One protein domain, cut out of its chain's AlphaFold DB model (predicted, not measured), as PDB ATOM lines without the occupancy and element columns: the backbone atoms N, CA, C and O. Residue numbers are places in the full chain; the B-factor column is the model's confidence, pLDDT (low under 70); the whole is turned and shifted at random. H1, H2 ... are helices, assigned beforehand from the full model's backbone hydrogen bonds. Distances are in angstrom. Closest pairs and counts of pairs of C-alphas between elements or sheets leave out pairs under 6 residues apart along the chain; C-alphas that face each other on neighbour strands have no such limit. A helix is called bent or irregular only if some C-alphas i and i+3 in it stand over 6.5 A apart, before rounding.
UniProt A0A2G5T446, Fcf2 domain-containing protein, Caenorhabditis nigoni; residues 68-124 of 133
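What this domain is: This is residues 68 to 124 of the 133 residues of the protein "Fcf2 domain-containing protein" of Caenorhabditis nigoni (UniProt A0A2G5T446). Three separate helices are strung out in an open zigzag, with H2, the longest, in the middle and H1 and H3 at the two ends. The long link from H2 to H3 makes a loop to one side round Asp 101. The 57 printed residues hold H1, H2 and H3 in that order, no named strand, and are all helix in class. The whole is extended, a rod of 59 by 24 by 19 A, with a radius of gyration of the C-alphas of 18.6 A.

How they stand to each other: H2, residues 83 to 96, touches no helix. It is apart from H1, residues 68 to 78, and from H3, residues 112 to 122; H1 and H3 are apart too. In H2 and H3 every O i to N i+4 pair is within hydrogen-bond range, in H1 4 of 7.

Where its parts are: H2 measures 20.2 A, from C-alpha 83 at (34.649, 1.964, 2.140) to C-alpha 96. H1 measures 14.8 A from C-alpha 68 at (48.993, 20.243, -12.118) and is only just irregular: C-alphas 73 and 76 are 6.6 A apart. H3 measures 15.5 A and ends at C-alpha 122, (36.871, 10.101, 42.529).

The domain as a whole: The C-alphas farthest apart, of Pro 68 and Arg 124, are 60.3 A apart. The printed part has no cut. The link H1 to H2 is tight; H2 to H3, 15 residues, is long. Residues 74 to 81 have pLDDT under 70.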
ATOM      1  N   PRO A  68      48.364  21.193 -13.049       84.50
ATOM      2  CA  PRO A  68      48.993  20.243 -12.118       84.50
ATOM      3  C   PRO A  68      48.888  20.673 -10.646       84.50
ATOM      4  O   PRO A  68      48.750  19.863  -9.735       84.50
ATOM      5  N   LYS A  69      48.901  21.988 -10.399       78.94
ATOM      6  CA  LYS A  69      48.695  22.567  -9.062       78.94
ATOM      7  C   LYS A  69      47.274  22.341  -8.541       78.94
ATOM      8  O   LYS A  69      47.084  22.175  -7.337       78.94
ATOM      9  N   PHE A  70      46.288  22.389  -9.434       82.62
ATOM     10  CA  PHE A  70      44.895  22.110  -9.113       82.62
ATOM     11  C   PHE A  70      44.712  20.625  -8.840       82.62
ATOM     12  O   PHE A  70      44.117  20.280  -7.831       82.62
ATOM     13  N   GLU A  71      45.318  19.763  -9.653       76.00
ATOM     14  CA  GLU A  71      45.348  18.325  -9.415       76.00
ATOM     15  C   GLU A  71      45.948  17.992  -8.045       76.00
ATOM     16  O   GLU A  71      45.271  17.391  -7.233       76.00
ATOM     17  N   ILE A  72      47.137  18.474  -7.681       77.25
ATOM     18  CA  ILE A  72      47.734  18.152  -6.366       77.25
ATOM     19  C   ILE A  72      46.841  18.590  -5.187       77.25
ATOM     20  O   ILE A  72      46.753  17.903  -4.170       77.25
ATOM     21  N   LYS A  73      46.167  19.738  -5.311       71.62
ATOM     22  CA  LYS A  73      45.335  20.308  -4.240       71.62
ATOM     23  C   LYS A  73      43.944  19.670  -4.168       71.62
ATOM     24  O   LYS A  73      43.461  19.360  -3.080       71.62
ATOM     25  N   HIS A  74      43.308  19.479  -5.321       63.88
ATOM     26  CA  HIS A  74      41.911  19.074  -5.469       63.88
ATOM     27  C   HIS A  74      41.732  17.612  -5.908       63.88
ATOM     28  O   HIS A  74      40.611  17.125  -5.834       63.88
ATOM     29  N   GLN A  75      42.790  16.863  -6.258       60.19
ATOM     30  CA  GLN A  75      42.734  15.392  -6.413       60.19
ATOM     31  C   GLN A  75      42.207  14.725  -5.137       60.19
ATOM     32  O   GLN A  75      41.569  13.676  -5.198       60.19
ATOM     33  N   SER A  76      42.442  15.353  -3.979       55.75
ATOM     34  CA  SER A  76      41.899  14.939  -2.683       55.75
ATOM     35  C   SER A  76      40.365  14.942  -2.635       55.75
ATOM     36  O   SER A  76      39.794  14.105  -1.939       55.75
ATOM     37  N   LEU A  77      39.686  15.786  -3.429       54.78
ATOM     38  CA  LEU A  77      38.219  15.788  -3.562       54.78
ATOM     39  C   LEU A  77      37.693  14.507  -4.232       54.78
ATOM     40  O   LEU A  77      36.498  14.229  -4.197       54.78
ATOM     41  N   THR A  78      38.595  13.711  -4.806       52.19
ATOM     42  CA  THR A  78      38.338  12.437  -5.480       52.19
ATOM     43  C   THR A  78      39.209  11.310  -4.934       52.19
ATOM     44  O   THR A  78      39.455  10.328  -5.634       52.19
ATOM     45  N   GLN A  79      39.669  11.374  -3.680       56.88
ATOM     46  CA  GLN A  79      39.998  10.113  -3.023       56.88
ATOM     47  C   GLN A  79      38.674   9.397  -2.763       56.88
ATOM     48  O   GLN A  79      38.059   9.550  -1.710       56.88
ATOM     49  N   LEU A  80      38.236   8.599  -3.742       60.94
ATOM     50  CA  LEU A  80      37.328   7.483  -3.509       60.94
ATOM     51  C   LEU A  80      38.081   6.498  -2.614       60.94
ATOM     52  O   LEU A  80      38.576   5.461  -3.056       60.94
ATOM     53  N   LEU A  81      38.249   6.871  -1.345       62.94
ATOM     54  CA  LEU A  81      38.704   5.966  -0.318       62.94
ATOM     55  C   LEU A  81      37.772   4.767  -0.410       62.94
ATOM     56  O   LEU A  81      36.548   4.917  -0.417       62.94
ATOM     57  N   CYS A  82      38.345   3.567  -0.503       78.38
ATOM     58  CA  CYS A  82      37.523   2.376  -0.398       78.38
ATOM     59  C   CYS A  82      36.717   2.469   0.908       78.38
ATOM     60  O   CYS A  82      37.186   3.069   1.880       78.38
ATOM     61  N   GLN A  83      35.522   1.876   0.958       81.75
ATOM     62  CA  GLN A  83      34.649   1.964   2.140       81.75
ATOM     63  C   GLN A  83      35.405   1.680   3.451       81.75
ATOM     64  O   GLN A  83      35.175   2.334   4.464       81.75
ATOM     65  N   ASN A  84      36.377   0.763   3.407       86.06
ATOM     66  CA  ASN A  84      37.245   0.436   4.534       86.06
ATOM     67  C   ASN A  84      38.224   1.562   4.905       86.06
ATOM     68  O   ASN A  84      38.433   1.818   6.087       86.06
ATOM     69  N   ALA A  85      38.839   2.230   3.930       87.00
ATOM     70  CA  ALA A  85      39.728   3.362   4.175       87.00
ATOM     71  C   ALA A  85      38.953   4.576   4.711       87.00
ATOM     72  O   ALA A  85      39.407   5.204   5.667       87.00
ATOM     73  N   LEU A  86      37.744   4.832   4.199       85.50
ATOM     74  CA  LEU A  86      36.851   5.863   4.735       85.50
ATOM     75  C   LEU A  86      36.401   5.530   6.166       85.50
ATOM     76  O   LEU A  86      36.440   6.384   7.048       85.50
ATOM     77  N   ALA A  87      36.040   4.272   6.434       87.50
ATOM     78  CA  ALA A  87      35.684   3.823   7.778       87.50
ATOM     79  C   ALA A  87      36.852   3.977   8.768       87.50
ATOM     80  O   ALA A  87      36.632   4.390   9.907       87.50
ATOM     81  N   ARG A  88      38.091   3.689   8.338       88.88
ATOM     82  CA  ARG A  88      39.309   3.911   9.137       88.88
ATOM     83  C   ARG A  88      39.542   5.391   9.418       88.88
ATOM     84  O   ARG A  88      39.773   5.740  10.570       88.88
ATOM     85  N   HIS A  89      39.420   6.247   8.405       85.44
ATOM     86  CA  HIS A  89      39.536   7.696   8.564       85.44
ATOM     87  C   HIS A  89      38.500   8.229   9.565       85.44
ATOM     88  O   HIS A  89      38.852   8.844  10.565       85.44
ATOM     89  N   ASN A  90      37.225   7.874   9.387       84.75
ATOM     90  CA  ASN A  90      36.148   8.288  10.292       84.75
ATOM     91  C   ASN A  90      36.296   7.707  11.702       84.75
ATOM     92  O   ASN A  90      35.735   8.246  12.653       84.75
ATOM     93  N   LYS A  91      36.990   6.575  11.862       86.25
ATOM     94  CA  LYS A  91      37.338   6.043  13.181       86.25
ATOM     95  C   LYS A  91      38.424   6.892  13.836       86.25
ATOM     96  O   LYS A  91      38.240   7.264  14.983       86.25
ATOM     97  N   ALA A  92      39.478   7.250  13.105       85.75
ATOM     98  CA  ALA A  92      40.541   8.112  13.617       85.75
ATOM     99  C   ALA A  92      40.005   9.492  14.043       85.75
ATOM    100  O   ALA A  92      40.338   9.970  15.121       85.75
ATOM    101  N   GLU A  93      39.110  10.102  13.259       82.38
ATOM    102  CA  GLU A  93      38.461  11.373  13.630       82.38
ATOM    103  C   GLU A  93      37.595  11.247  14.900       82.38
ATOM    104  O   GLU A  93      37.595  12.132  15.757       82.38
ATOM    105  N   ARG A  94      36.910  10.109  15.076       81.56
ATOM    106  CA  ARG A  94      36.148   9.798  16.299       81.56
ATOM    107  C   ARG A  94      37.015   9.403  17.486       81.56
ATOM    108  O   ARG A  94      36.546   9.494  18.601       81.56
ATOM    109  N   GLU A  95      38.237   8.923  17.285       82.06
ATOM    110  CA  GLU A  95      39.164   8.629  18.388       82.06
ATOM    111  C   GLU A  95      39.791   9.916  18.939       82.06
ATOM    112  O   GLU A  95      40.085   9.999  20.128       82.06
ATOM    113  N   LYS A  96      39.938  10.944  18.092       81.44
ATOM    114  CA  LYS A  96      40.391  12.284  18.495       81.44
ATOM    115  C   LYS A  96      39.352  13.055  19.307       81.44
ATOM    116  O   LYS A  96      39.715  13.995  20.005       81.44
ATOM    117  N   THR A  97      38.076  12.700  19.197       82.31
ATOM    118  CA  THR A  97      36.960  13.388  19.856       82.31
ATOM    119  C   THR A  97      36.275  12.442  20.836       82.31
ATOM    120  O   THR A  97      36.157  11.252  20.584       82.31
ATOM    121  N   ARG A  98      35.834  12.914  22.005       71.38
ATOM    122  CA  ARG A  98      35.234  12.004  23.003       71.38
ATOM    123  C   ARG A  98      33.849  11.507  22.563       71.38
ATOM    124  O   ARG A  98      33.540  10.333  22.758       71.38
ATOM    125  N   VAL A  99      33.019  12.403  22.016       73.12
ATOM    126  CA  VAL A  99      31.635  12.153  21.570       73.12
ATOM    127  C   VAL A  99      31.295  13.133  20.437       73.12
ATOM    128  O   VAL A  99      31.567  14.325  20.568       73.12
ATOM    129  N   SER A 100      30.680  12.653  19.349       70.81
ATOM    130  CA  SER A 100      30.262  13.487  18.204       70.81
ATOM    131  C   SER A 100      29.164  14.490  18.561       70.81
ATOM    132  O   SER A 100      29.151  15.614  18.071       70.81
ATOM    133  N   ASP A 101      28.260  14.087  19.448       77.25
ATOM    134  CA  ASP A 101      27.039  14.832  19.771       77.25
ATOM    135  C   ASP A 101      27.249  15.817  20.932       77.25
ATOM    136  O   ASP A 101      26.348  16.571  21.293       77.25
ATOM    137  N   TRP A 102      28.449  15.828  21.524       78.94
ATOM    138  CA  TRP A 102      28.802  16.691  22.646       78.94
ATOM    139  C   TRP A 102      29.984  17.590  22.274       78.94
ATOM    140  O   TRP A 102      31.139  17.307  22.590       78.94
ATOM    141  N   PHE A 103      29.667  18.667  21.544       83.38
ATOM    142  CA  PHE A 103      30.545  19.797  21.193       83.38
ATOM    143  C   PHE A 103      31.922  19.457  20.591       83.38
ATOM    144  O   PHE A 103      32.803  20.312  20.590       83.38
ATOM    145  N   ASN A 104      32.121  18.246  20.055       82.75
ATOM    146  CA  ASN A 104      33.407  17.789  19.517       82.75
ATOM    147  C   ASN A 104      34.583  18.034  20.481       82.75
ATOM    148  O   ASN A 104      35.664  18.452  20.062       82.75
ATOM    149  N   LEU A 105      34.376  17.792  21.781       86.25
ATOM    150  CA  LEU A 105      35.451  17.923  22.763       86.25
ATOM    151  C   LEU A 105      36.621  16.992  22.399       86.25
ATOM    152  O   LEU A 105      36.383  15.815  22.088       86.25
ATOM    153  N   PRO A 106      37.872  17.490  22.453       85.50
ATOM    154  CA  PRO A 106      39.037  16.670  22.168       85.50
ATOM    155  C   PRO A 106      39.152  15.544  23.196       85.50
ATOM    156  O   PRO A 106      38.771  15.686  24.362       85.50
ATOM    157  N   ALA A 107      39.677  14.405  22.759       85.25
ATOM    158  CA  ALA A 107      39.996  13.303  23.644       85.25
ATOM    159  C   ALA A 107      41.078  13.750  24.638       85.25
ATOM    160  O   ALA A 107      42.138  14.231  24.243       85.25
ATOM    161  N   THR A 108      40.798  13.605  25.932       84.62
ATOM    162  CA  THR A 108      41.753  13.942  26.991       84.62
ATOM    163  C   THR A 108      42.964  13.018  26.919       84.62
ATOM    164  O   THR A 108      42.822  11.794  26.970       84.62
ATOM    165  N   GLU A 109      44.157  13.599  26.842       85.62
ATOM    166  CA  GLU A 109      45.410  12.859  26.954       85.62
ATOM    167  C   GLU A 109      45.592  12.380  28.400       85.62
ATOM    168  O   GLU A 109      45.558  13.176  29.339       85.62
ATOM    169  N   LEU A 110      45.790  11.075  28.609       87.56
ATOM    170  CA  LEU A 110      45.989  10.504  29.947       87.56
ATOM    171  C   LEU A 110      47.425  10.718  30.443       87.56
ATOM    172  O   LEU A 110      48.178   9.759  30.643       87.56
ATOM    173  N   THR A 111      47.802  11.981  30.639       95.19
ATOM    174  CA  THR A 111      49.059  12.333  31.309       95.19
ATOM    175  C   THR A 111      49.004  11.930  32.786       95.19
ATOM    176  O   THR A 111      47.933  11.715  33.357       95.19
ATOM    177  N   GLU A 112      50.166  11.802  33.427       94.88
ATOM    178  CA  GLU A 112      50.238  11.360  34.826       94.88
ATOM    179  C   GLU A 112      49.597  12.356  35.806       94.88
ATOM    180  O   GLU A 112      49.074  11.973  36.847       94.88
ATOM    181  N   GLU A 113      49.586  13.640  35.454       95.06
ATOM    182  CA  GLU A 113      48.892  14.688  36.208       95.06
ATOM    183  C   GLU A 113      47.379  14.499  36.125       95.06
ATOM    184  O   GLU A 113      46.727  14.344  37.155       95.06
ATOM    185  N   HIS A 114      46.841  14.357  34.908       94.81
ATOM    186  CA  HIS A 114      45.411  14.128  34.702       94.81
ATOM    187  C   HIS A 114      44.912  12.866  35.415       94.81
ATOM    188  O   HIS A 114      43.786  12.845  35.905       94.81
ATOM    189  N   LYS A 115      45.724  11.805  35.509       95.94
ATOM    190  CA  LYS A 115      45.346  10.600  36.266       95.94
ATOM    191  C   LYS A 115      45.216  10.866  37.765       95.94
ATOM    192  O   LYS A 115      44.226  10.440  38.353       95.94
ATOM    193  N   ARG A 116      46.183  11.568  38.365       96.38
ATOM    194  CA  ARG A 116      46.135  11.936  39.790       96.38
ATOM    195  C   ARG A 116      44.935  12.831  40.086       96.38
ATOM    196  O   ARG A 116      44.228  12.606  41.062       96.38
ATOM    197  N   ASP A 117      44.655  13.785  39.205       95.81
ATOM    198  CA  ASP A 117      43.497  14.667  39.345       95.81
ATOM    199  C   ASP A 117      42.177  13.888  39.256       95.81
ATOM    200  O   ASP A 117      41.261  14.118  40.045       95.81
ATOM    201  N   LEU A 118      42.078  12.917  38.339       95.38
ATOM    202  CA  LEU A 118      40.917  12.027  38.255       95.38
ATOM    203  C   LEU A 118      40.738  11.192  39.526       95.38
ATOM    204  O   LEU A 118      39.606  11.020  39.977       95.38
ATOM    205  N   GLU A 119      41.825  10.696  40.118       95.50
ATOM    206  CA  GLU A 119      41.788   9.975  41.394       95.50
ATOM    207  C   GLU A 119      41.294  10.879  42.533       95.50
ATOM    208  O   GLU A 119      40.395  10.495  43.282       95.50
ATOM    209  N   TYR A 120      41.774  12.125  42.613       95.25
ATOM    210  CA  TYR A 120      41.256  13.099  43.579       95.25
ATOM    211  C   TYR A 120      39.770  13.398  43.380       95.25
ATOM    212  O   TYR A 120      39.022  13.453  44.355       95.25
ATOM    213  N   LEU A 121      39.315  13.543  42.134       94.50
ATOM    214  CA  LEU A 121      37.897  13.746  41.836       94.50
ATOM    215  C   LEU A 121      37.041  12.539  42.229       94.50
ATOM    216  O   LEU A 121      35.918  12.727  42.700       94.50
ATOM    217  N   GLN A 122      37.549  11.314  42.063       94.88
ATOM    218  CA  GLN A 122      36.871  10.101  42.529       94.88
ATOM    219  C   GLN A 122      36.778  10.062  44.060       94.88
ATOM    220  O   GLN A 122      35.740   9.686  44.598       94.88
ATOM    221  N   MET A 123      37.825  10.508  44.759       94.88
ATOM    222  CA  MET A 123      37.875  10.582  46.223       94.88
ATOM    223  C   MET A 123      37.264  11.863  46.809       94.88
ATOM    224  O   MET A 123      37.370  12.092  48.009       94.88
ATOM    225  N   ARG A 124      36.612  12.721  46.016       95.00
ATOM    226  CA  ARG A 124      36.188  14.059  46.476       95.00
ATOM    227  C   ARG A 124      35.291  14.062  47.719       95.00
ATOM    228  O   ARG A 124      35.265  15.053  48.436       95.00
TER     229      ARG A 124